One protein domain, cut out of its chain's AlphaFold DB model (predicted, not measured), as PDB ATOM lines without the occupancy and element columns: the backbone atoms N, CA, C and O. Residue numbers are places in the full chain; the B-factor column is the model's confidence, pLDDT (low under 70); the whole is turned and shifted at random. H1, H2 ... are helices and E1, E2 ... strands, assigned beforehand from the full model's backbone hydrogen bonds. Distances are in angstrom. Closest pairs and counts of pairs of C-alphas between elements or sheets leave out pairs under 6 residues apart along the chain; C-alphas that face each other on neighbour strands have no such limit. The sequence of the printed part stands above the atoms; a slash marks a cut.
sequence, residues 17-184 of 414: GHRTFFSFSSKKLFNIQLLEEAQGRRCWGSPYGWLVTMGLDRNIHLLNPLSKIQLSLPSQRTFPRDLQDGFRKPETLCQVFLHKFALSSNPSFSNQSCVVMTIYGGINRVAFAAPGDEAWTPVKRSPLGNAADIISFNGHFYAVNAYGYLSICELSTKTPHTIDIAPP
ATOM      1  N   GLY A  17     -37.253  32.154  -0.965       51.03
ATOM      2  CA  GLY A  17     -36.622  31.819   0.308       51.03
ATOM      3  C   GLY A  17     -37.060  30.431   0.787       51.03
ATOM      4  O   GLY A  17     -38.243  30.151   0.933       51.03
ATOM      5  N   HIS A  18     -36.113  29.538   1.043       53.72
ATOM      6  CA  HIS A  18     -36.392  28.246   1.664       53.72
ATOM      7  C   HIS A  18     -35.729  28.226   3.042       53.72
ATOM      8  O   HIS A  18     -34.523  28.446   3.159       53.72
ATOM      9  N   ARG A  19     -36.519  27.985   4.097       62.03
ATOM     10  CA  ARG A  19     -36.006  27.691   5.442       62.03
ATOM     11  C   ARG A  19     -36.120  26.192   5.687       62.03
ATOM     12  O   ARG A  19     -37.184  25.606   5.483       62.03
ATOM     13  N   THR A  20     -35.034  25.580   6.144       61.12
ATOM     14  CA  THR A  20     -34.975  24.137   6.358       61.12
ATOM     15  C   THR A  20     -35.239  23.816   7.824       61.12
ATOM     16  O   THR A  20     -34.672  24.412   8.748       61.12
ATOM     17  N   PHE A  21     -36.124  22.855   8.060       67.06
ATOM     18  CA  PHE A  21     -36.419  22.323   9.381       67.06
ATOM     19  C   PHE A  21     -35.781  20.951   9.512       67.06
ATOM     20  O   PHE A  21     -36.006  20.069   8.689       67.06
ATOM     21  N   PHE A  22     -34.996  20.752  10.562       64.94
ATOM     22  CA  PHE A  22     -34.522  19.425  10.917       64.94
ATOM     23  C   PHE A  22     -35.562  18.760  11.817       64.94
ATOM     24  O   PHE A  22     -35.874  19.274  12.892       64.94
ATOM     25  N   SER A  23     -36.126  17.633  11.383       65.12
ATOM     26  CA  SER A  23     -36.992  16.832  12.246       65.12
ATOM     27  C   SER A  23     -36.153  15.851  13.045       65.12
ATOM     28  O   SER A  23     -35.623  14.884  12.490       65.12
ATOM     29  N   PHE A  24     -36.120  16.040  14.362       62.91
ATOM     30  CA  PHE A  24     -35.492  15.095  15.289       62.91
ATOM     31  C   PHE A  24     -36.084  13.691  15.181       62.91
ATOM     32  O   PHE A  24     -35.368  12.698  15.236       62.91
ATOM     33  N   SER A  25     -37.395  13.611  14.947       61.47
ATOM     34  CA  SER A  25     -38.122  12.344  14.918       61.47
ATOM     35  C   SER A  25     -37.748  11.438  13.743       61.47
ATOM     36  O   SER A  25     -37.837  10.219  13.856       61.47
ATOM     37  N   SER A  26     -37.367  12.021  12.603       62.72
ATOM     38  CA  SER A  26     -37.048  11.273  11.386       62.72
ATOM     39  C   SER A  26     -35.596  11.420  10.952       62.72
ATOM     40  O   SER A  26     -35.226  10.807   9.956       62.72
ATOM     41  N   LYS A  27     -34.803  12.256  11.641       67.19
ATOM     42  CA  LYS A  27     -33.441  12.657  11.249       67.19
ATOM     43  C   LYS A  27     -33.363  13.122   9.787       67.19
ATOM     44  O   LYS A  27     -32.429  12.793   9.065       67.19
ATOM     45  N   LYS A  28     -34.397  13.837   9.328       64.69
ATOM     46  CA  LYS A  28     -34.496  14.351   7.951       64.69
ATOM     47  C   LYS A  28     -34.663  15.859   7.961       64.69
ATOM     48  O   LYS A  28     -35.334  16.409   8.837       64.69
ATOM     49  N   LEU A  29     -34.091  16.487   6.941       68.12
ATOM     50  CA  LEU A  29     -34.349  17.874   6.598       68.12
ATOM     51  C   LEU A  29     -35.661  17.961   5.814       68.12
ATOM     52  O   LEU A  29     -35.866  17.257   4.827       68.12
ATOM     53  N   PHE A  30     -36.547  18.833   6.274       63.25
ATOM     54  CA  PHE A  30     -37.775  19.208   5.600       63.25
ATOM     55  C   PHE A  30     -37.623  20.638   5.106       63.25
ATOM     56  O   PHE A  30     -37.441  21.567   5.895       63.25
ATOM     57  N   ASN A  31     -37.722  20.812   3.794       60.72
ATOM     58  CA  ASN A  31     -37.908  22.127   3.207       60.72
ATOM     59  C   ASN A  31     -39.395  22.445   3.315       60.72
ATOM     60  O   ASN A  31     -40.201  21.918   2.550       60.72
ATOM     61  N   ILE A  32     -39.765  23.258   4.299       59.09
ATOM     62  CA  ILE A  32     -41.109  23.823   4.330       59.09
ATOM     63  C   ILE A  32     -41.041  25.049   3.428       59.09
ATOM     64  O   ILE A  32     -40.264  25.972   3.684       59.09
ATOM     65  N   GLN A  33     -41.785  25.015   2.323       56.00
ATOM     66  CA  GLN A  33     -41.953  26.187   1.474       56.00
ATOM     67  C   GLN A  33     -42.479  27.319   2.353       56.00
ATOM     68  O   GLN A  33     -43.424  27.108   3.115       56.00
ATOM     69  N   LEU A  34     -41.783  28.460   2.324       56.94
ATOM     70  CA  LEU A  34     -42.066  29.575   3.216       56.94
ATOM     71  C   LEU A  34     -43.557  29.915   3.202       56.94
ATOM     72  O   LEU A  34     -44.201  29.960   2.156       56.94
ATOM     73  N   LEU A  35     -44.060  30.207   4.393       63.38
ATOM     74  CA  LEU A  35     -45.144  31.159   4.550       63.38
ATOM     75  C   LEU A  35     -44.616  32.484   4.004       63.38
ATOM     76  O   LEU A  35     -43.562  32.937   4.462       63.38
ATOM     77  N   GLU A  36     -45.289  33.068   3.014       68.69
ATOM     78  CA  GLU A  36     -44.960  34.403   2.486       68.69
ATOM     79  C   GLU A  36     -44.802  35.407   3.645       68.69
ATOM     80  O   GLU A  36     -43.915  36.257   3.649       68.69
ATOM     81  N   GLU A  37     -45.570  35.185   4.710       76.69
ATOM     82  CA  GLU A  37     -45.616  35.915   5.969       76.69
ATOM     83  C   GLU A  37     -44.308  35.878   6.786       76.69
ATOM     84  O   GLU A  37     -44.078  36.763   7.605       76.69
ATOM     85  N   ALA A  38     -43.429  34.886   6.590       77.31
ATOM     86  CA  ALA A  38     -42.152  34.742   7.308       77.31
ATOM     87  C   ALA A  38     -40.919  35.083   6.447       77.31
ATOM     88  O   ALA A  38     -39.775  35.013   6.924       77.31
ATOM     89  N   GLN A  39     -41.115  35.427   5.171       77.44
ATOM     90  CA  GLN A  39     -40.023  35.685   4.239       77.44
ATOM     91  C   GLN A  39     -39.274  36.976   4.592       77.44
ATOM     92  O   GLN A  39     -39.872  38.026   4.785       77.44
ATOM     93  N   GLY A  40     -37.943  36.893   4.697       77.38
ATOM     94  CA  GLY A  40     -37.100  38.039   5.068       77.38
ATOM     95  C   GLY A  40     -37.226  38.480   6.534       77.38
ATOM     96  O   GLY A  40     -36.739  39.548   6.897       77.38
ATOM     97  N   ARG A  41     -37.871  37.674   7.389       85.50
ATOM     98  CA  ARG A  41     -38.127  38.007   8.800       85.50
ATOM     99  C   ARG A  41     -37.424  37.029   9.721       85.50
ATOM    100  O   ARG A  41     -37.512  35.820   9.498       85.50
ATOM    101  N   ARG A  42     -36.720  37.502  10.753       85.06
ATOM    102  CA  ARG A  42     -36.176  36.618  11.795       85.06
ATOM    103  C   ARG A  42     -37.337  36.017  12.574       85.06
ATOM    104  O   ARG A  42     -38.335  36.694  12.789       85.06
ATOM    105  N   CYS A  43     -37.207  34.748  12.949       85.19
ATOM    106  CA  CYS A  43     -38.242  34.006  13.655       85.19
ATOM    107  C   CYS A  43     -37.720  33.520  15.011       85.19
ATOM    108  O   CYS A  43     -36.618  32.971  15.083       85.19
ATOM    109  N   TRP A  44     -38.544  33.653  16.045       87.31
ATOM    110  CA  TRP A  44     -38.350  33.038  17.354       87.31
ATOM    111  C   TRP A  44     -39.475  32.036  17.595       87.31
ATOM    112  O   TRP A  44     -40.635  32.306  17.282       87.31
ATOM    113  N   GLY A  45     -39.131  30.873  18.148       84.44
ATOM    114  CA  GLY A  45     -40.138  29.954  18.669       84.44
ATOM    115  C   GLY A  45     -40.822  30.561  19.891       84.44
ATOM    116  O   GLY A  45     -40.179  31.273  20.661       84.44
ATOM    117  N   SER A  46     -42.105  30.268  20.070       84.38
ATOM    118  CA  SER A  46     -42.869  30.651  21.257       84.38
ATOM    119  C   SER A  46     -43.828  29.525  21.671       84.38
ATOM    120  O   SER A  46     -44.043  28.592  20.883       84.38
ATOM    121  N   PRO A  47     -44.392  29.570  22.894       85.88
ATOM    122  CA  PRO A  47     -45.410  28.618  23.329       85.88
ATOM    123  C   PRO A  47     -46.619  28.531  22.381       85.88
ATOM    124  O   PRO A  47     -46.862  29.405  21.549       85.88
ATOM    125  N   TYR A  48     -47.405  27.459  22.524       88.31
ATOM    126  CA  TYR A  48     -48.637  27.215  21.753       88.31
ATOM    127  C   TYR A  48     -48.443  27.074  20.235       88.31
ATOM    128  O   TYR A  48     -49.393  27.230  19.467       88.31
ATOM    129  N   GLY A  49     -47.221  26.774  19.791       87.25
ATOM    130  CA  GLY A  49     -46.923  26.535  18.381       87.25
ATOM    131  C   GLY A  49     -46.934  27.789  17.513       87.25
ATOM    132  O   GLY A  49     -46.991  27.677  16.290       87.25
ATOM    133  N   TRP A  50     -46.831  28.966  18.126       90.06
ATOM    134  CA  TRP A  50     -46.683  30.235  17.426       90.06
ATOM    135  C   TRP A  50     -45.208  30.593  17.223       90.06
ATOM    136  O   TRP A  50     -44.321  30.184  17.981       90.06
ATOM    137  N   LEU A  51     -44.942  31.390  16.195       90.06
ATOM    138  CA  LEU A  51     -43.665  32.047  15.961       90.06
ATOM    139  C   LEU A  51     -43.820  33.543  16.211       90.06
ATOM    140  O   LEU A  51     -44.793  34.143  15.765       90.06
ATOM    141  N   VAL A  52     -42.831  34.165  16.840       91.94
ATOM    142  CA  VAL A  52     -42.675  35.620  16.763       91.94
ATOM    143  C   VAL A  52     -41.789  35.927  15.564       91.94
ATOM    144  O   VAL A  52     -40.784  35.249  15.353       91.94
ATOM    145  N   THR A  53     -42.141  36.932  14.767       91.56
ATOM    146  CA  THR A  53     -41.357  37.341  13.599       91.56
ATOM    147  C   THR A  53     -41.041  38.828  13.620       91.56
ATOM    148  O   THR A  53     -41.926  39.641  13.876       91.56
ATOM    149  N   MET A  54     -39.813  39.200  13.258       90.94
ATOM    150  CA  MET A  54     -39.405  40.595  13.071       90.94
ATOM    151  C   MET A  54     -38.735  40.771  11.713       90.94
ATOM    152  O   MET A  54     -37.830  40.015  11.359       90.94
ATOM    153  N   GLY A  55     -39.218  41.736  10.937       89.06
ATOM    154  CA  GLY A  55     -38.644  42.086   9.642       89.06
ATOM    155  C   GLY A  55     -37.647  43.234   9.750       89.06
ATOM    156  O   GLY A  55     -37.576  43.920  10.769       89.06
ATOM    157  N   LEU A  56     -36.927  43.488   8.656       87.88
ATOM    158  CA  LEU A  56     -36.066  44.673   8.511       87.88
ATOM    159  C   LEU A  56     -36.868  45.988   8.581       87.88
ATOM    160  O   LEU A  56     -36.334  47.041   8.926       87.88
ATOM    161  N   ASP A  57     -38.176  45.904   8.322       89.19
ATOM    162  CA  ASP A  57     -39.165  46.962   8.533       89.19
ATOM    163  C   ASP A  57     -39.414  47.293  10.014       89.19
ATOM    164  O   ASP A  57     -40.079  48.284  10.317       89.19
ATOM    165  N   ARG A  58     -38.842  46.506  10.939       90.06
ATOM    166  CA  ARG A  58     -38.981  46.632  12.397       90.06
ATOM    167  C   ARG A  58     -40.396  46.353  12.907       90.06
ATOM    168  O   ARG A  58     -40.715  46.686  14.052       90.06
ATOM    169  N   ASN A  59     -41.252  45.758  12.080       93.00
ATOM    170  CA  ASN A  59     -42.570  45.300  12.502       93.00
ATOM    171  C   ASN A  59     -42.442  43.941  13.171       93.00
ATOM    172  O   ASN A  59     -41.645  43.112  12.722       93.00
ATOM    173  N   ILE A  60     -43.242  43.698  14.206       95.19
ATOM    174  CA  ILE A  60     -43.234  42.458  14.982       95.19
ATOM    175  C   ILE A  60     -44.610  41.800  14.856       95.19
ATOM    176  O   ILE A  60     -45.634  42.469  14.970       95.19
ATOM    177  N   HIS A  61     -44.642  40.491  14.614       94.12
ATOM    178  CA  HIS A  61     -45.894  39.741  14.497       94.12
ATOM    179  C   HIS A  61     -45.818  38.400  15.216       94.12
ATOM    180  O   HIS A  61     -44.766  37.758  15.209       94.12
ATOM    181  N   LEU A  62     -46.951  37.943  15.743       93.62
ATOM    182  CA  LEU A  62     -47.194  36.530  16.015       93.62
ATOM    183  C   LEU A  62     -47.695  35.871  14.730       93.62
ATOM    184  O   LEU A  62     -48.611  36.383  14.094       93.62
ATOM    185  N   LEU A  63     -47.106  34.742  14.361       91.00
ATOM    186  CA  LEU A  63     -47.459  33.953  13.188       91.00
ATOM    187  C   LEU A  63     -47.701  32.505  13.608       91.00
ATOM    188  O   LEU A  63     -46.796  31.851  14.127       91.00
ATOM    189  N   ASN A  64     -48.894  31.982  13.345       89.69
ATOM    190  CA  ASN A  64     -49.137  30.549  13.437       89.69
ATOM    191  C   ASN A  64     -48.760  29.907  12.094       89.69
ATOM    192  O   ASN A  64     -49.402  30.194  11.081       89.69
ATOM    193  N   PRO A  65     -47.747  29.027  12.046       82.62
ATOM    194  CA  PRO A  65     -47.258  28.539  10.772       82.62
ATOM    195  C   PRO A  65     -48.142  27.483  10.101       82.62
ATOM    196  O   PRO A  65     -47.933  27.171   8.930       82.62
ATOM    197  N   LEU A  66     -49.115  26.918  10.819       83.31
ATOM    198  CA  LEU A  66     -50.049  25.938  10.271       83.31
ATOM    199  C   LEU A  66     -51.332  26.604   9.765       83.31
ATOM    200  O   LEU A  66     -51.782  26.300   8.663       83.31
ATOM    201  N   SER A  67     -51.912  27.511  10.555       85.25
ATOM    202  CA  SER A  67     -53.149  28.217  10.198       85.25
ATOM    203  C   SER A  67     -52.915  29.479   9.370       85.25
ATOM    204  O   SER A  67     -53.861  29.995   8.778       85.25
ATOM    205  N   LYS A  68     -51.669  29.967   9.313       85.00
ATOM    206  CA  LYS A  68     -51.257  31.234   8.685       85.00
ATOM    207  C   LYS A  68     -51.864  32.486   9.315       85.00
ATOM    208  O   LYS A  68     -51.769  33.571   8.750       85.00
ATOM    209  N   ILE A  69     -52.486  32.363  10.488       88.38
ATOM    210  CA  ILE A  69     -52.989  33.528  11.214       88.38
ATOM    211  C   ILE A  69     -51.795  34.375  11.652       88.38
ATOM    212  O   ILE A  69     -50.840  33.862  12.241       88.38
ATOM    213  N   GLN A  70     -51.885  35.676  11.385       91.25
ATOM    214  CA  GLN A  70     -50.895  36.666  11.775       91.25
ATOM    215  C   GLN A  70     -51.551  37.735  12.647       91.25
ATOM    216  O   GLN A  70     -52.579  38.301  12.278       91.25
ATOM    217  N   LEU A  71     -50.945  38.018  13.799       92.88
ATOM    218  CA  LEU A  71     -51.379  39.059  14.726       92.88
ATOM    219  C   LEU A  71     -50.254  40.078  14.895       92.88
ATOM    220  O   LEU A  71     -49.108  39.705  15.155       92.88
ATOM    221  N   SER A  72     -50.572  41.359  14.749       94.44
ATOM    222  CA  SER A  72     -49.592  42.435  14.885       94.44
ATOM    223  C   SER A  72     -49.315  42.757  16.346       94.44
ATOM    224  O   SER A  72     -50.241  42.935  17.136       94.44
ATOM    225  N   LEU A  73     -48.032  42.858  16.678       96.44
ATOM    226  CA  LEU A  73     -47.532  43.430  17.924       96.44
ATOM    227  C   LEU A  73     -46.969  44.832  17.640       96.44
ATOM    228  O   LEU A  73     -46.678  45.144  16.476       96.44
ATOM    229  N   PRO A  74     -46.773  45.676  18.668       96.88
ATOM    230  CA  PRO A  74     -46.164  46.980  18.460       96.88
ATOM    231  C   PRO A  74     -44.782  46.862  17.799       96.88
ATOM    232  O   PRO A  74     -44.027  45.912  18.032       96.88
ATOM    233  N   SER A  75     -44.426  47.838  16.962       94.50
ATOM    234  CA  SER A  75     -43.122  47.864  16.286       94.50
ATOM    235  C   SER A  75     -41.975  47.964  17.295       94.50
ATOM    236  O   SER A  75     -42.119  48.581  18.354       94.50
ATOM    237  N   GLN A  76     -40.793  47.468  16.918       92.44
ATOM    238  CA  GLN A  76     -39.550  47.677  17.665       92.44
ATOM    239  C   GLN A  76     -39.301  49.161  18.008       92.44
ATOM    240  O   GLN A  76     -38.720  49.471  19.040       92.44
ATOM    241  N   ARG A  77     -39.784  50.101  17.184       90.19
ATOM    242  CA  ARG A  77     -39.619  51.549  17.414       90.19
ATOM    243  C   ARG A  77     -40.328  52.074  18.664       90.19
ATOM    244  O   ARG A  77     -40.061  53.198  19.072       90.19
ATOM    245  N   THR A  78     -41.264  51.303  19.204       93.94
ATOM    246  CA  THR A  78     -42.104  51.711  20.336       93.94
ATOM    247  C   THR A  78     -41.520  51.298  21.684       93.94
ATOM    248  O   THR A  78     -42.007  51.752  22.714       93.94
ATOM    249  N   PHE A  79     -40.461  50.478  21.693       91.69
ATOM    250  CA  PHE A  79     -39.702  50.236  22.913       91.69
ATOM    251  C   PHE A  79     -39.043  51.542  23.384       91.69
ATOM    252  O   PHE A  79     -38.630  52.359  22.551       91.69
ATOM    253  N   PRO A  80     -38.893  51.747  24.704       82.38
ATOM    254  CA  PRO A  80     -38.114  52.860  25.226       82.38
ATOM    255  C   PRO A  80     -36.704  52.861  24.630       82.38
ATOM    256  O   PRO A  80     -36.053  51.817  24.565       82.38
ATOM    257  N   ARG A  81     -36.239  54.032  24.185       69.06
ATOM    258  CA  ARG A  81     -34.890  54.189  23.633       69.06
ATOM    259  C   ARG A  81     -33.860  54.027  24.745       69.06
ATOM    260  O   ARG A  81     -33.741  54.910  25.586       69.06
ATOM    261  N   ASP A  82     -33.084  52.954  24.692       57.44
ATOM    262  CA  ASP A  82     -31.748  52.945  25.279       57.44
ATOM    263  C   ASP A  82     -30.757  53.495  24.234       57.44
ATOM    264  O   ASP A  82     -30.904  53.256  23.030       57.44
ATOM    265  N   LEU A  83     -29.757  54.259  24.686       49.22
ATOM    266  CA  LEU A  83     -28.809  55.035  23.864       49.22
ATOM    267  C   LEU A  83     -27.989  54.206  22.844       49.22
ATOM    268  O   LEU A  83     -27.304  54.785  22.006       49.22
ATOM    269  N   GLN A  84     -28.073  52.872  22.867       51.84
ATOM    270  CA  GLN A  84     -27.197  51.974  22.103       51.84
ATOM    271  C   GLN A  84     -27.824  51.346  20.838       51.84
ATOM    272  O   GLN A  84     -27.090  50.829  19.995       51.84
ATOM    273  N   ASP A  85     -29.148  51.404  20.642       55.09
ATOM    274  CA  ASP A  85     -29.805  50.693  19.521       55.09
ATOM    275  C   ASP A  85     -30.073  51.555  18.276       55.09
ATOM    276  O   ASP A  85     -30.316  51.027  17.188       55.09
ATOM    277  N   GLY A  86     -30.001  52.885  18.395       56.53
ATOM    278  CA  GLY A  86     -30.297  53.809  17.292       56.53
ATOM    279  C   GLY A  86     -29.313  53.741  16.119       56.53
ATOM    280  O   GLY A  86     -29.697  54.045  14.990       56.53
ATOM    281  N   PHE A  87     -28.075  53.309  16.376       58.38
ATOM    282  CA  PHE A  87     -26.972  53.310  15.407       58.38
ATOM    283  C   PHE A  87     -26.800  51.981  14.652       58.38
ATOM    284  O   PHE A  87     -25.989  51.898  13.731       58.38
ATOM    285  N   ARG A  88     -27.550  50.926  15.006       71.88
ATOM    286  CA  ARG A  88     -27.399  49.603  14.377       71.88
ATOM    287  C   ARG A  88     -28.170  49.510  13.057       71.88
ATOM    288  O   ARG A  88     -29.320  49.944  12.953       71.88
ATOM    289  N   LYS A  89     -27.559  48.870  12.054       80.94
ATOM    290  CA  LYS A  89     -28.231  48.514  10.792       80.94
ATOM    291  C   LYS A  89     -29.435  47.589  11.074       80.94
ATOM    292  O   LYS A  89     -29.360  46.786  12.011       80.94
ATOM    293  N   PRO A  90     -30.541  47.668  10.304       79.81
ATOM    294  CA  PRO A  90     -31.737  46.845  10.524       79.81
ATOM    295  C   PRO A  90     -31.461  45.338  10.605       79.81
ATOM    296  O   PRO A  90     -32.101  44.633  11.386       79.81
ATOM    297  N   GLU A  91     -30.489  44.851   9.836       79.31
ATOM    298  CA  GLU A  91     -30.049  43.459   9.816       79.31
ATOM    299  C   GLU A  91     -29.480  43.052  11.177       79.31
ATOM    300  O   GLU A  91     -29.914  42.054  11.750       79.31
ATOM    301  N   THR A  92     -28.570  43.859  11.729       78.25
ATOM    302  CA  THR A  92     -27.969  43.645  13.052       78.25
ATOM    303  C   THR A  92     -29.016  43.756  14.151       78.25
ATOM    304  O   THR A  92     -29.070  42.902  15.031       78.25
ATOM    305  N   LEU A  93     -29.886  44.767  14.082       80.56
ATOM    306  CA  LEU A  93     -30.947  44.980  15.064       80.56
ATOM    307  C   LEU A  93     -31.892  43.776  15.132       80.56
ATOM    308  O   LEU A  93     -32.227  43.313  16.221       80.56
ATOM    309  N   CYS A  94     -32.248  43.202  13.978       81.00
ATOM    310  CA  CYS A  94     -32.999  41.954  13.938       81.00
ATOM    311  C   CYS A  94     -32.303  40.834  14.700       81.00
ATOM    312  O   CYS A  94     -32.989  40.026  15.315       81.00
ATOM    313  N   GLN A  95     -30.970  40.793  14.706       76.88
ATOM    314  CA  GLN A  95     -30.242  39.709  15.345       76.88
ATOM    315  C   GLN A  95     -30.094  39.832  16.868       76.88
ATOM    316  O   GLN A  95     -30.033  38.800  17.544       76.88
ATOM    317  N   VAL A  96     -30.013  41.056  17.391       79.44
ATOM    318  CA  VAL A  96     -29.570  41.301  18.777       79.44
ATOM    319  C   VAL A  96     -30.599  42.011  19.650       79.44
ATOM    320  O   VAL A  96     -30.429  42.043  20.860       79.44
ATOM    321  N   PHE A  97     -31.660  42.581  19.068       87.31
ATOM    322  CA  PHE A  97     -32.599  43.393  19.843       87.31
ATOM    323  C   PHE A  97     -33.590  42.565  20.667       87.31
ATOM    324  O   PHE A  97     -33.902  42.949  21.786       87.31
ATOM    325  N   LEU A  98     -34.112  41.458  20.122       89.44
ATOM    326  CA  LEU A  98     -35.077  40.588  20.810       89.44
ATOM    327  C   LEU A  98     -34.444  39.235  21.101       89.44
ATOM    328  O   LEU A  98     -33.952  38.550  20.192       89.44
ATOM    329  N   HIS A  99     -34.527  38.831  22.362       87.25
ATOM    330  CA  HIS A  99     -33.861  37.629  22.852       87.25
ATOM    331  C   HIS A  99     -34.845  36.482  23.038       87.25
ATOM    332  O   HIS A  99     -34.659  35.422  22.444       87.25
ATOM    333  N   LYS A 100     -35.928  36.706  23.793       91.31
ATOM    334  CA  LYS A 100     -36.865  35.649  24.199       91.31
ATOM    335  C   LYS A 100     -38.279  36.166  24.420       91.31
ATOM    336  O   LYS A 100     -38.444  37.331  24.761       91.31
ATOM    337  N   PHE A 101     -39.269  35.282  24.272       93.81
ATOM    338  CA  PHE A 101     -40.691  35.593  24.407       93.81
ATOM    339  C   PHE A 101     -41.423  34.602  25.312       93.81
ATOM    340  O   PHE A 101     -41.171  33.398  25.254       93.81
ATOM    341  N   ALA A 102     -42.400  35.107  26.060       95.19
ATOM    342  CA  ALA A 102     -43.381  34.330  26.808       95.19
ATOM    343  C   ALA A 102     -44.798  34.825  26.480       95.19
ATOM    344  O   ALA A 102     -45.021  36.024  26.331       95.19
ATOM    345  N   LEU A 103     -45.757  33.905  26.363       94.81
ATOM    346  CA  LEU A 103     -47.159  34.202  26.046       94.81
ATOM    347  C   LEU A 103     -48.035  33.769  27.221       94.81
ATOM    348  O   LEU A 103     -47.855  32.663  27.723       94.81
ATOM    349  N   SER A 104     -48.992  34.606  27.629       94.25
ATOM    350  CA  SER A 104     -49.899  34.297  28.747       94.25
ATOM    351  C   SER A 104     -50.922  33.203  28.429       94.25
ATOM    352  O   SER A 104     -51.452  32.559  29.330       94.25
ATOM    353  N   SER A 105     -51.265  33.046  27.152       92.06
ATOM    354  CA  SER A 105     -52.290  32.123  26.663       92.06
ATOM    355  C   SER A 105     -52.118  31.889  25.162       92.06
ATOM    356  O   SER A 105     -51.353  32.590  24.502       92.06
ATOM    357  N   ASN A 106     -52.837  30.916  24.596       90.44
ATOM    358  CA  ASN A 106     -52.851  30.725  23.145       90.44
ATOM    359  C   ASN A 106     -53.567  31.917  22.464       90.44
ATOM    360  O   ASN A 106     -54.751  32.130  22.746       90.44
ATOM    361  N   PRO A 107     -52.906  32.657  21.551       88.69
ATOM    362  CA  PRO A 107     -53.512  33.783  20.837       88.69
ATOM    363  C   PRO A 107     -54.730  33.415  19.975       88.69
ATOM    364  O   PRO A 107     -55.533  34.289  19.660       88.69
ATOM    365  N   SER A 108     -54.901  32.139  19.604       82.75
ATOM    366  CA  SER A 108     -56.077  31.664  18.858       82.75
ATOM    367  C   SER A 108     -57.380  31.719  19.671       82.75
ATOM    368  O   SER A 108     -58.465  31.641  19.093       82.75
ATOM    369  N   PHE A 109     -57.316  31.807  21.004       77.81
ATOM    370  CA  PHE A 109     -58.507  31.804  21.853       77.81
ATOM    371  C   PHE A 109     -59.090  33.216  21.989       77.81
ATOM    372  O   PHE A 109     -58.608  34.034  22.764       77.81
ATOM    373  N   SER A 110     -60.191  33.481  21.280       60.69
ATOM    374  CA  SER A 110     -60.847  34.799  21.191       60.69
ATOM    375  C   SER A 110     -61.391  35.369  22.508       60.69
ATOM    376  O   SER A 110     -61.760  36.538  22.557       60.69
ATOM    377  N   ASN A 111     -61.466  34.566  23.571       59.16
ATOM    378  CA  ASN A 111     -62.088  34.959  24.838       59.16
ATOM    379  C   ASN A 111     -61.104  35.582  25.847       59.16
ATOM    380  O   ASN A 111     -61.544  36.045  26.898       59.16
ATOM    381  N   GLN A 112     -59.795  35.567  25.576       64.69
ATOM    382  CA  GLN A 112     -58.766  36.107  26.470       64.69
ATOM    383  C   GLN A 112     -57.753  36.928  25.671       64.69
ATOM    384  O   GLN A 112     -57.219  36.460  24.668       64.69
ATOM    385  N   SER A 113     -57.465  38.150  26.124       82.25
ATOM    386  CA  SER A 113     -56.378  38.958  25.570       82.25
ATOM    387  C   SER A 113     -55.041  38.289  25.895       82.25
ATOM    388  O   SER A 113     -54.614  38.282  27.050       82.25
ATOM    389  N   CYS A 114     -54.393  37.705  24.888       91.56
ATOM    390  CA  CYS A 114     -53.048  37.160  25.037       91.56
ATOM    391  C   CYS A 114     -52.051  38.304  25.249       91.56
ATOM    392  O   CYS A 114     -51.877  39.146  24.371       91.56
ATOM    393  N   VAL A 115     -51.358  38.298  26.384       95.19
ATOM    394  CA  VAL A 115     -50.231  39.188  26.662       95.19
ATOM    395  C   VAL A 115     -48.942  38.491  26.241       95.19
ATOM    396  O   VAL A 115     -48.723  37.317  26.549       95.19
ATOM    397  N   VAL A 116     -48.087  39.218  25.535       96.56
ATOM    398  CA  VAL A 116     -46.752  38.791  25.119       96.56
ATOM    399  C   VAL A 116     -45.730  39.561  25.934       96.56
ATOM    400  O   VAL A 116     -45.739  40.788  25.941       96.56
ATOM    401  N   MET A 117     -44.829  38.845  26.593       96.94
ATOM    402  CA  MET A 117     -43.671  39.405  27.277       96.94
ATOM    403  C   MET A 117     -42.404  39.072  26.497       96.94
ATOM    404  O   MET A 117     -42.294  37.978  25.942       96.94
ATOM    405  N   THR A 118     -41.447  39.995  26.462       95.81
ATOM    406  CA  THR A 118     -40.170  39.808  25.773       95.81
ATOM    407  C   THR A 118     -38.995  40.311  26.596       95.81
ATOM    408  O   THR A 118     -39.118  41.305  27.313       95.81
ATOM    409  N   ILE A 119     -37.845  39.660  26.422       94.25
ATOM    410  CA  ILE A 119     -36.535  40.197  26.802       94.25
ATOM    411  C   ILE A 119     -35.961  40.951  25.596       94.25
ATOM    412  O   ILE A 119     -35.983  40.417  24.479       94.25
ATOM    413  N   TYR A 120     -35.472  42.174  25.800       92.06
ATOM    414  CA  TYR A 120     -34.996  43.049  24.729       92.06
ATOM    415  C   TYR A 120     -33.776  43.907  25.111       92.06
ATOM    416  O   TYR A 120     -33.512  44.151  26.291       92.06
ATOM    417  N   GLY A 121     -33.081  44.408  24.087       87.19
ATOM    418  CA  GLY A 121     -31.954  45.341  24.195       87.19
ATOM    419  C   GLY A 121     -30.658  44.697  24.703       87.19
ATOM    420  O   GLY A 121     -30.643  43.544  25.126       87.19
ATOM    421  N   GLY A 122     -29.553  45.451  24.674       81.94
ATOM    422  CA  GLY A 122     -28.227  44.958  25.095       81.94
ATOM    423  C   GLY A 122     -28.100  44.656  26.595       81.94
ATOM    424  O   GLY A 122     -27.256  43.871  26.999       81.94
ATOM    425  N   ILE A 123     -28.974  45.239  27.416       83.94
ATOM    426  CA  ILE A 123     -29.019  45.023  28.871       83.94
ATOM    427  C   ILE A 123     -30.196  44.135  29.299       83.94
ATOM    428  O   ILE A 123     -30.610  44.185  30.451       83.94
ATOM    429  N   ASN A 124     -30.771  43.351  28.383       90.19
ATOM    430  CA  ASN A 124     -31.814  42.352  28.648       90.19
ATOM    431  C   ASN A 124     -32.964  42.843  29.552       90.19
ATOM    432  O   ASN A 124     -33.307  42.231  30.573       90.19
ATOM    433  N   ARG A 125     -33.574  43.971  29.174       91.88
ATOM    434  CA  ARG A 125     -34.785  44.493  29.824       91.88
ATOM    435  C   ARG A 125     -35.996  43.641  29.472       91.88
ATOM    436  O   ARG A 125     -35.993  42.923  28.478       91.88
ATOM    437  N   VAL A 126     -37.063  43.785  30.252       95.50
ATOM    438  CA  VAL A 126     -38.342  43.113  30.005       95.50
ATOM    439  C   VAL A 126     -39.411  44.136  29.630       95.50
ATOM    440  O   VAL A 126     -39.505  45.201  30.240       95.50
ATOM    441  N   ALA A 127     -40.224  43.817  28.628       96.06
ATOM    442  CA  ALA A 127     -41.411  44.581  28.255       96.06
ATOM    443  C   ALA A 127     -42.557  43.641  27.883       96.06
ATOM    444  O   ALA A 127     -42.333  42.467  27.581       96.06
ATOM    445  N   PHE A 128     -43.782  44.161  27.881       96.88
ATOM    446  CA  PHE A 128     -44.961  43.416  27.459       96.88
ATOM    447  C   PHE A 128     -45.884  44.244  26.563       96.88
ATOM    448  O   PHE A 128     -45.863  45.475  26.592       96.88
ATOM    449  N   ALA A 129     -46.677  43.543  25.758       96.06
ATOM    450  CA  ALA A 129     -47.739  44.090  24.922       96.06
ATOM    451  C   ALA A 129     -48.751  42.988  24.577       96.06
ATOM    452  O   ALA A 129     -48.411  41.803  24.550       96.06
ATOM    453  N   ALA A 130     -49.981  43.366  24.266       94.31
ATOM    454  CA  ALA A 130     -50.969  42.512  23.627       94.31
ATOM    455  C   ALA A 130     -51.072  42.833  22.124       94.31
ATOM    456  O   ALA A 130     -50.748  43.943  21.688       94.31
ATOM    457  N   PRO A 131     -51.539  41.885  21.291       93.12
ATOM    458  CA  PRO A 131     -51.917  42.203  19.924       93.12
ATOM    459  C   PRO A 131     -52.956  43.329  19.875       93.12
ATOM    460  O   PRO A 131     -54.005  43.236  20.509       93.12
ATOM    461  N   GLY A 132     -52.668  44.368  19.092       90.00
ATOM    462  CA  GLY A 132     -53.500  45.572  18.990       90.00
ATOM    463  C   GLY A 132     -53.062  46.742  19.874       90.00
ATOM    464  O   GLY A 132     -53.553  47.848  19.653       90.00
ATOM    465  N   ASP A 133     -52.123  46.543  20.803       94.38
ATOM    466  CA  ASP A 133     -51.507  47.655  21.531       94.38
ATOM    467  C   ASP A 133     -50.701  48.555  20.580       94.38
ATOM    468  O   ASP A 133     -50.132  48.105  19.580       94.38
ATOM    469  N   GLU A 134     -50.611  49.844  20.914       95.00
ATOM    470  CA  GLU A 134     -49.850  50.821  20.124       95.00
ATOM    471  C   GLU A 134     -48.345  50.797  20.432       95.00
ATOM    472  O   GLU A 134     -47.537  51.149  19.571       95.00
ATOM    473  N   ALA A 135     -47.951  50.390  21.646       95.69
ATOM    474  CA  ALA A 135     -46.567  50.437  22.115       95.69
ATOM    475  C   ALA A 135     -46.227  49.313  23.103       95.69
ATOM    476  O   ALA A 135     -47.089  48.825  23.833       95.69
ATOM    477  N   TRP A 136     -44.946  48.935  23.156       96.31
ATOM    478  CA  TRP A 136     -44.428  48.052  24.204       96.31
ATOM    479  C   TRP A 136     -44.347  48.783  25.545       96.31
ATOM    480  O   TRP A 136     -43.751  49.856  25.645       96.31
ATOM    481  N   THR A 137     -44.894  48.171  26.594       95.62
ATOM    482  CA  THR A 137     -44.836  48.708  27.957       95.62
ATOM    483  C   THR A 137     -43.637  48.112  28.700       95.62
ATOM    484  O   THR A 137     -43.586  46.892  28.883       95.62
ATOM    485  N   PRO A 138     -42.654  48.922  29.139       95.25
ATOM    486  CA  PRO A 138     -41.505  48.415  29.880       95.25
ATOM    487  C   PRO A 138     -41.892  47.971  31.291       95.25
ATOM    488  O   PRO A 138     -42.714  48.598  31.959       95.25
ATOM    489  N   VAL A 139     -41.231  46.921  31.769       95.69
ATOM    490  CA  VAL A 139     -41.302  46.469  33.160       95.69
ATOM    491  C   VAL A 139     -40.043  46.951  33.875       95.69
ATOM    492  O   VAL A 139     -38.923  46.665  33.445       95.69
ATOM    493  N   LYS A 140     -40.204  47.703  34.969       93.38
ATOM    494  CA  LYS A 140     -39.082  48.169  35.792       93.38
ATOM    495  C   LYS A 140     -38.295  46.962  36.306       93.38
ATOM    496  O   LYS A 140     -38.866  46.073  36.937       93.38
ATOM    497  N   ARG A 141     -36.989  46.965  36.019       87.00
ATOM    498  CA  ARG A 141     -36.058  45.878  36.342       87.00
ATOM    499  C   ARG A 141     -35.868  45.687  37.844       87.00
ATOM    500  O   ARG A 141     -35.980  46.646  38.613       87.00
ATOM    501  N   SER A 142     -35.477  44.473  38.217       86.56
ATOM    502  CA  SER A 142     -34.983  44.173  39.554       86.56
ATOM    503  C   SER A 142     -33.638  44.887  39.773       86.56
ATOM    504  O   SER A 142     -32.829  44.989  38.839       86.56
ATOM    505  N   PRO A 143     -33.365  45.378  40.995       84.88
ATOM    506  CA  PRO A 143     -32.030  45.824  41.376       84.88
ATOM    507  C   PRO A 143     -30.972  44.716  41.266       84.88
ATOM    508  O   PRO A 143     -29.806  45.031  41.065       84.88
ATOM    509  N   LEU A 144     -31.370  43.441  41.358       84.75
ATOM    510  CA  LEU A 144     -30.461  42.292  41.409       84.75
ATOM    511  C   LEU A 144     -29.875  41.893  40.051       84.75
ATOM    512  O   LEU A 144     -28.956  41.083  40.011       84.75
ATOM    513  N   GLY A 145     -30.405  42.401  38.936       85.38
ATOM    514  CA  GLY A 145     -29.810  42.174  37.620       85.38
ATOM    515  C   GLY A 145     -30.807  42.100  36.470       85.38
ATOM    516  O   GLY A 145     -32.015  42.281  36.636       85.38
ATOM    517  N   ASN A 146     -30.265  41.823  35.286       90.38
ATOM    518  CA  ASN A 146     -31.001  41.771  34.025       90.38
ATOM    519  C   ASN A 146     -31.553  40.368  33.745       90.38
ATOM    520  O   ASN A 146     -30.978  39.375  34.196       90.38
ATOM    521  N   ALA A 147     -32.644  40.274  32.982       93.25
ATOM    522  CA  ALA A 147     -33.305  38.998  32.722       93.25
ATOM    523  C   ALA A 147     -32.442  38.081  31.837       93.25
ATOM    524  O   ALA A 147     -31.918  38.500  30.811       93.25
ATOM    525  N   ALA A 148     -32.321  36.816  32.225       92.81
ATOM    526  CA  ALA A 148     -31.735  35.749  31.417       92.81
ATOM    527  C   ALA A 148     -32.826  34.886  30.769       92.81
ATOM    528  O   ALA A 148     -32.700  34.508  29.605       92.81
ATOM    529  N   ASP A 149     -33.917  34.620  31.493       95.50
ATOM    530  CA  ASP A 149     -35.076  33.902  30.961       95.50
ATOM    531  C   ASP A 149     -36.404  34.444  31.520       95.50
ATOM    532  O   ASP A 149     -36.441  35.040  32.597       95.50
ATOM    533  N   ILE A 150     -37.495  34.232  30.780       96.38
ATOM    534  CA  ILE A 150     -38.878  34.545  31.132       96.38
ATOM    535  C   ILE A 150     -39.819  33.380  30.796       96.38
ATOM    536  O   ILE A 150     -39.652  32.680  29.796       96.38
ATOM    537  N   ILE A 151     -40.873  33.213  31.592       96.75
ATOM    538  CA  ILE A 151     -41.943  32.234  31.360       96.75
ATOM    539  C   ILE A 151     -43.295  32.797  31.807       96.75
ATOM    540  O   ILE A 151     -43.362  33.578  32.755       96.75
ATOM    541  N   SER A 152     -44.385  32.374  31.157       95.88
ATOM    542  CA  SER A 152     -45.720  32.482  31.748       95.88
ATOM    543  C   SER A 152     -46.083  31.169  32.428       95.88
ATOM    544  O   SER A 152     -46.006  30.109  31.812       95.88
ATOM    545  N   PHE A 153     -46.462  31.236  33.699       96.00
ATOM    546  CA  PHE A 153     -46.810  30.075  34.504       96.00
ATOM    547  C   PHE A 153     -47.952  30.444  35.452       96.00
ATOM    548  O   PHE A 153     -47.901  31.474  36.120       96.00
ATOM    549  N   ASN A 154     -49.004  29.621  35.495       93.69
ATOM    550  CA  ASN A 154     -50.171  29.819  36.367       93.69
ATOM    551  C   ASN A 154     -50.771  31.242  36.334       93.69
ATOM    552  O   ASN A 154     -51.160  31.784  37.364       93.69
ATOM    553  N   GLY A 155     -50.851  31.853  35.146       92.00
ATOM    554  CA  GLY A 155     -51.452  33.181  34.959       92.00
ATOM    555  C   GLY A 155     -50.551  34.365  35.326       92.00
ATOM    556  O   GLY A 155     -50.984  35.507  35.214       92.00
ATOM    557  N   HIS A 156     -49.300  34.112  35.713       95.44
ATOM    558  CA  HIS A 156     -48.303  35.140  35.994       95.44
ATOM    559  C   HIS A 156     -47.108  35.014  35.052       95.44
ATOM    560  O   HIS A 156     -46.898  33.976  34.422       95.44
ATOM    561  N   PHE A 157     -46.316  36.080  34.967       97.69
ATOM    562  CA  PHE A 157     -45.015  36.046  34.316       97.69
ATOM    563  C   PHE A 157     -43.913  36.007  35.366       97.69
ATOM    564  O   PHE A 157     -43.946  36.761  36.341       97.69
ATOM    565  N   TYR A 158     -42.939  35.140  35.138       97.75
ATOM    566  CA  TYR A 158     -41.745  35.014  35.957       97.75
ATOM    567  C   TYR A 158     -40.520  35.291  35.104       97.75
ATOM    568  O   TYR A 158     -40.496  34.947  33.921       97.75
ATOM    569  N   ALA A 159     -39.508  35.877  35.726       97.44
ATOM    570  CA  ALA A 159     -38.201  36.097  35.141       97.44
ATOM    571  C   ALA A 159     -37.132  35.485  36.046       97.44
ATOM    572  O   ALA A 159     -37.275  35.489  37.268       97.44
ATOM    573  N   VAL A 160     -36.059  34.982  35.450       96.12
ATOM    574  CA  VAL A 160     -34.820  34.659  36.159       96.12
ATOM    575  C   VAL A 160     -33.719  35.553  35.618       96.12
ATOM    576  O   VAL A 160     -33.641  35.757  34.404       96.12
ATOM    577  N   ASN A 161     -32.900  36.132  36.490       93.44
ATOM    578  CA  ASN A 161     -31.807  37.005  36.069       93.44
ATOM    579  C   ASN A 161     -30.525  36.218  35.732       93.44
ATOM    580  O   ASN A 161     -30.452  35.003  35.924       93.44
ATOM    581  N   ALA A 162     -29.500  36.917  35.242       88.44
ATOM    582  CA  ALA A 162     -28.193  36.332  34.911       88.44
ATOM    583  C   ALA A 162     -27.445  35.699  36.104       88.44
ATOM    584  O   ALA A 162     -26.456  35.008  35.897       88.44
ATOM    585  N   TYR A 163     -27.926  35.902  37.333       91.00
ATOM    586  CA  TYR A 163     -27.386  35.329  38.568       91.00
ATOM    587  C   TYR A 163     -28.312  34.261  39.179       91.00
ATOM    588  O   TYR A 163     -28.094  33.822  40.303       91.00
ATOM    589  N   GLY A 164     -29.378  33.860  38.478       93.19
ATOM    590  CA  GLY A 164     -30.300  32.815  38.922       93.19
ATOM    591  C   GLY A 164     -31.369  33.252  39.937       93.19
ATOM    592  O   GLY A 164     -32.117  32.402  40.422       93.19
ATOM    593  N   TYR A 165     -31.494  34.547  40.250       95.50
ATOM    594  CA  TYR A 165     -32.587  35.045  41.096       95.50
ATOM    595  C   TYR A 165     -33.911  34.995  40.347       95.50
ATOM    596  O   TYR A 165     -33.994  35.429  39.197       95.50
ATOM    597  N   LEU A 166     -34.948  34.509  41.024       97.50
ATOM    598  CA  LEU A 166     -36.303  34.417  40.502       97.50
ATOM    599  C   LEU A 166     -37.124  35.631  40.926       97.50
ATOM    600  O   LEU A 166     -37.217  35.941  42.117       97.50
ATOM    601  N   SER A 167     -37.815  36.227  39.961       97.38
ATOM    602  CA  SER A 167     -38.715  37.357  40.163       97.38
ATOM    603  C   SER A 167     -40.072  37.093  39.509       97.38
ATOM    604  O   SER A 167     -40.174  36.385  38.506       97.38
ATOM    605  N   ILE A 168     -41.129  37.689  40.056       96.94
ATOM    606  CA  ILE A 168     -42.453  37.776  39.427       96.94
ATOM    607  C   ILE A 168     -42.629  39.164  38.797       96.94
ATOM    608  O   ILE A 168     -42.225  40.166  39.386       96.94
ATOM    609  N   CYS A 169     -43.216  39.237  37.604       96.94
ATOM    610  CA  CYS A 169     -43.524  40.498  36.927       96.94
ATOM    611  C   CYS A 169     -44.952  40.949  37.268       96.94
ATOM    612  O   CYS A 169     -45.923  40.306  36.868       96.94
ATOM    613  N   GLU A 170     -45.083  42.072  37.970       95.81
ATOM    614  CA  GLU A 170     -46.365  42.680  38.318       95.81
ATOM    615  C   GLU A 170     -46.783  43.693  37.243       95.81
ATOM    616  O   GLU A 170     -46.177  44.758  37.100       95.81
ATOM    617  N   LEU A 171     -47.823  43.350  36.477       94.31
ATOM    618  CA  LEU A 171     -48.249  44.104  35.291       94.31
ATOM    619  C   LEU A 171     -49.464  45.009  35.533       94.31
ATOM    620  O   LEU A 171     -49.691  45.932  34.758       94.31
ATOM    621  N   SER A 172     -50.252  44.771  36.586       87.50
ATOM    622  CA  SER A 172     -51.529  45.466  36.826       87.50
ATOM    623  C   SER A 172     -51.380  46.828  37.514       87.50
ATOM    624  O   SER A 172     -52.361  47.531  37.767       87.50
ATOM    625  N   THR A 173     -50.145  47.224  37.823       84.50
ATOM    626  CA  THR A 173     -49.833  48.478  38.511       84.50
ATOM    627  C   THR A 173     -49.628  49.631  37.530       84.50
ATOM    628  O   THR A 173     -49.329  49.430  36.356       84.50
ATOM    629  N   LYS A 174     -49.731  50.878  38.019       88.31
ATOM    630  CA  LYS A 174     -49.428  52.079  37.212       88.31
ATOM    631  C   LYS A 174     -47.995  52.082  36.666       88.31
ATOM    632  O   LYS A 174     -47.729  52.714  35.651       88.31
ATOM    633  N   THR A 175     -47.086  51.410  37.367       91.56
ATOM    634  CA  THR A 175     -45.674  51.273  37.010       91.56
ATOM    635  C   THR A 175     -45.297  49.793  37.082       91.56
ATOM    636  O   THR A 175     -44.875  49.333  38.153       91.56
ATOM    637  N   PRO A 176     -45.467  49.043  35.979       96.44
ATOM    638  CA  PRO A 176     -45.116  47.631  35.923       96.44
ATOM    639  C   PRO A 176     -43.681  47.400  36.390       96.44
ATOM    640  O   PRO A 176     -42.771  48.143  36.011       96.44
ATOM    641  N   HIS A 177     -43.469  46.402  37.240       95.56
ATOM    642  CA  HIS A 177     -42.171  46.150  37.865       95.56
ATOM    643  C   HIS A 177     -41.998  44.677  38.228       95.56
ATOM    644  O   HIS A 177     -42.958  43.912  38.282       95.56
ATOM    645  N   THR A 178     -40.758  44.273  38.478       96.38
ATOM    646  CA  THR A 178     -40.436  42.939  38.988       96.38
ATOM    647  C   THR A 178     -40.315  42.933  40.508       96.38
ATOM    648  O   THR A 178     -39.795  43.885  41.090       96.38
ATOM    649  N   ILE A 179     -40.728  41.838  41.141       95.06
ATOM    650  CA  ILE A 179     -40.556  41.579  42.574       95.06
ATOM    651  C   ILE A 179     -39.744  40.297  42.725       95.06
ATOM    652  O   ILE A 179     -40.171  39.244  42.251       95.06
ATOM    653  N   ASP A 180     -38.595  40.370  43.388       95.75
ATOM    654  CA  ASP A 180     -37.754  39.199  43.641       95.75
ATOM    655  C   ASP A 180     -38.394  38.296  44.696       95.75
ATOM    656  O   ASP A 180     -38.868  38.754  45.740       95.75
ATOM    657  N   ILE A 181     -38.443  36.995  44.411       96.25
ATOM    658  CA  ILE A 181     -39.127  36.015  45.256       96.25
ATOM    659  C   ILE A 181     -38.223  34.894  45.751       96.25
ATOM    660  O   ILE A 181     -38.581  34.289  46.759       96.25
ATOM    661  N   ALA A 182     -37.085  34.618  45.105       96.50
ATOM    662  CA  ALA A 182     -36.119  33.638  45.600       96.50
ATOM    663  C   ALA A 182     -34.695  33.857  45.050       96.50
ATOM    664  O   ALA A 182     -34.551  34.262  43.893       96.50
ATOM    665  N   PRO A 183     -33.650  33.550  45.844       95.44
ATOM    666  CA  PRO A 183     -32.273  33.455  45.355       95.44
ATOM    667  C   PRO A 183     -32.073  32.213  44.463       95.44
ATOM    668  O   PRO A 183     -32.958  31.348  44.420       95.44
ATOM    669  N   PRO A 184     -30.925  32.088  43.767       94.62
ATOM    670  CA  PRO A 184     -30.546  30.839  43.105       94.62
ATOM    671  C   PRO A 184     -30.448  29.660  44.098       94.62
ATOM    672  O   PRO A 184     -30.359  29.865  45.315       94.62
TER     673      PRO A 184
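What this domain is: This is residues 17 to 184 of the 414 residues of an uncharacterized protein of Coptis chinensis (UniProt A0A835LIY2). Three twisted sheets of four strands each stand one after another in a row along the longest axis, with a separate two-stranded hairpin, E1 and E2, at one end of the row. The last two sheets, E7 to E10 and E11 to E14, are face to face as a sandwich; the first, E3 to E6, comes near the second at a few places, and the short helix H1 is on the first sheet, over its face at the E3 edge. The printed part has 168 residues with fourteen named strands and one named helix, which follows E6 along the chain; each sheet is antiparallel, in the order of its strands along the chain. The class is mostly strand, though under half of the residues are in named elements. The whole is compact, with a radius of gyration of the C-alphas of 16.5 A and spans of 45 by 38 by 33 A.

Where its parts are: E1 is residues 18 to 23, 15.6 A long, and begins at C-alpha 18 (-36.392, 28.246, 1.664). E2, residues 28 to 33, is 15.4 A. E3, residues 41 to 45, and E4, residues 51 to 55, are 12.9 A each; E5, residues 60 to 63, and E6, residues 70 to 73, are 9.7 A each. H1 is residues 90 to 96, 10.2 A. E7, residues 98 to 103, is 14.6 A and begins at C-alpha 98 (-35.077, 40.588, 20.810). E8, residues 116 to 120, is 12.5 A, E9, residues 125 to 129, is 13.9 A, and E10, residues 137 to 139, is 6.7 A. E11, residues 147 to 153, is 16.3 A, E12, residues 156 to 161, is 16.6 A, and E13, residues 166 to 170, is 13.2 A. E14, residues 177 to 182, is 15.9 A and ends at C-alpha 182 (-36.119, 33.638, 45.600).

How they stand to each other: E1 and E2 form a hairpin, with N 21 and O 30 at 2.8 A, and are apart from the other named elements. E3 to E6 form a meander, each strand the antiparallel neighbour of the one before: N 42 and O 54 are 2.8 A apart, N 53 and O 61 2.8 A, N 62 and O 71 2.8 A. This sheet is only just strongly twisted, with C-alphas up to 4.4 A off its best plane. H1 is on it at a height of 8.8 A, only just over E3 with 3 of its C-alphas, and runs along the strands, at 8 degrees to E3 on the local plane. The closest C-alphas of E3 and H1 are those of Arg 42 and Cys 94, 6.6 A apart. Every O i to N i+4 pair in H1 is within hydrogen-bond range. The closest C-alphas of E3 and E7 are those of Trp 44 and Lys 100, 7.5 A; those of E6 and E9 are Leu 73 and Ala 129, 7.0 A. E7 to E10 form a second meander, with N 102 and O 117 at 2.9 A, N 118 and O 127 at 2.9 A and N 128 and O 137 at 2.9 A. E11 to E14 form a third, strongly twisted, with N 151 and O 158 at 2.9 A, N 159 and O 167 at 2.9 A and N 168 and O 179 at 2.9 A. In the sandwich, two sheets face to face, the facing parts of these last two are 9.4 A centre to centre, with planes 12 degrees apart. The closest C-alphas of E7 and E11 are those of Ala 102 and Ile 151, 5.2 A; those of E10 and E14 are Val 139 and His 177, 4.8 A.

The domain as a whole: The two C-alphas farthest apart, those of Lys 28 and Lys 174, are 50.0 A apart. The printed part has no cut. The links E6 to H1, residues 74 to 89, and E7 to E8, residues 104 to 115, are long. The mean pLDDT of the printed part is 85.1; it is under 70 at residues 17 to 36, 81 to 87 and 110 to 112.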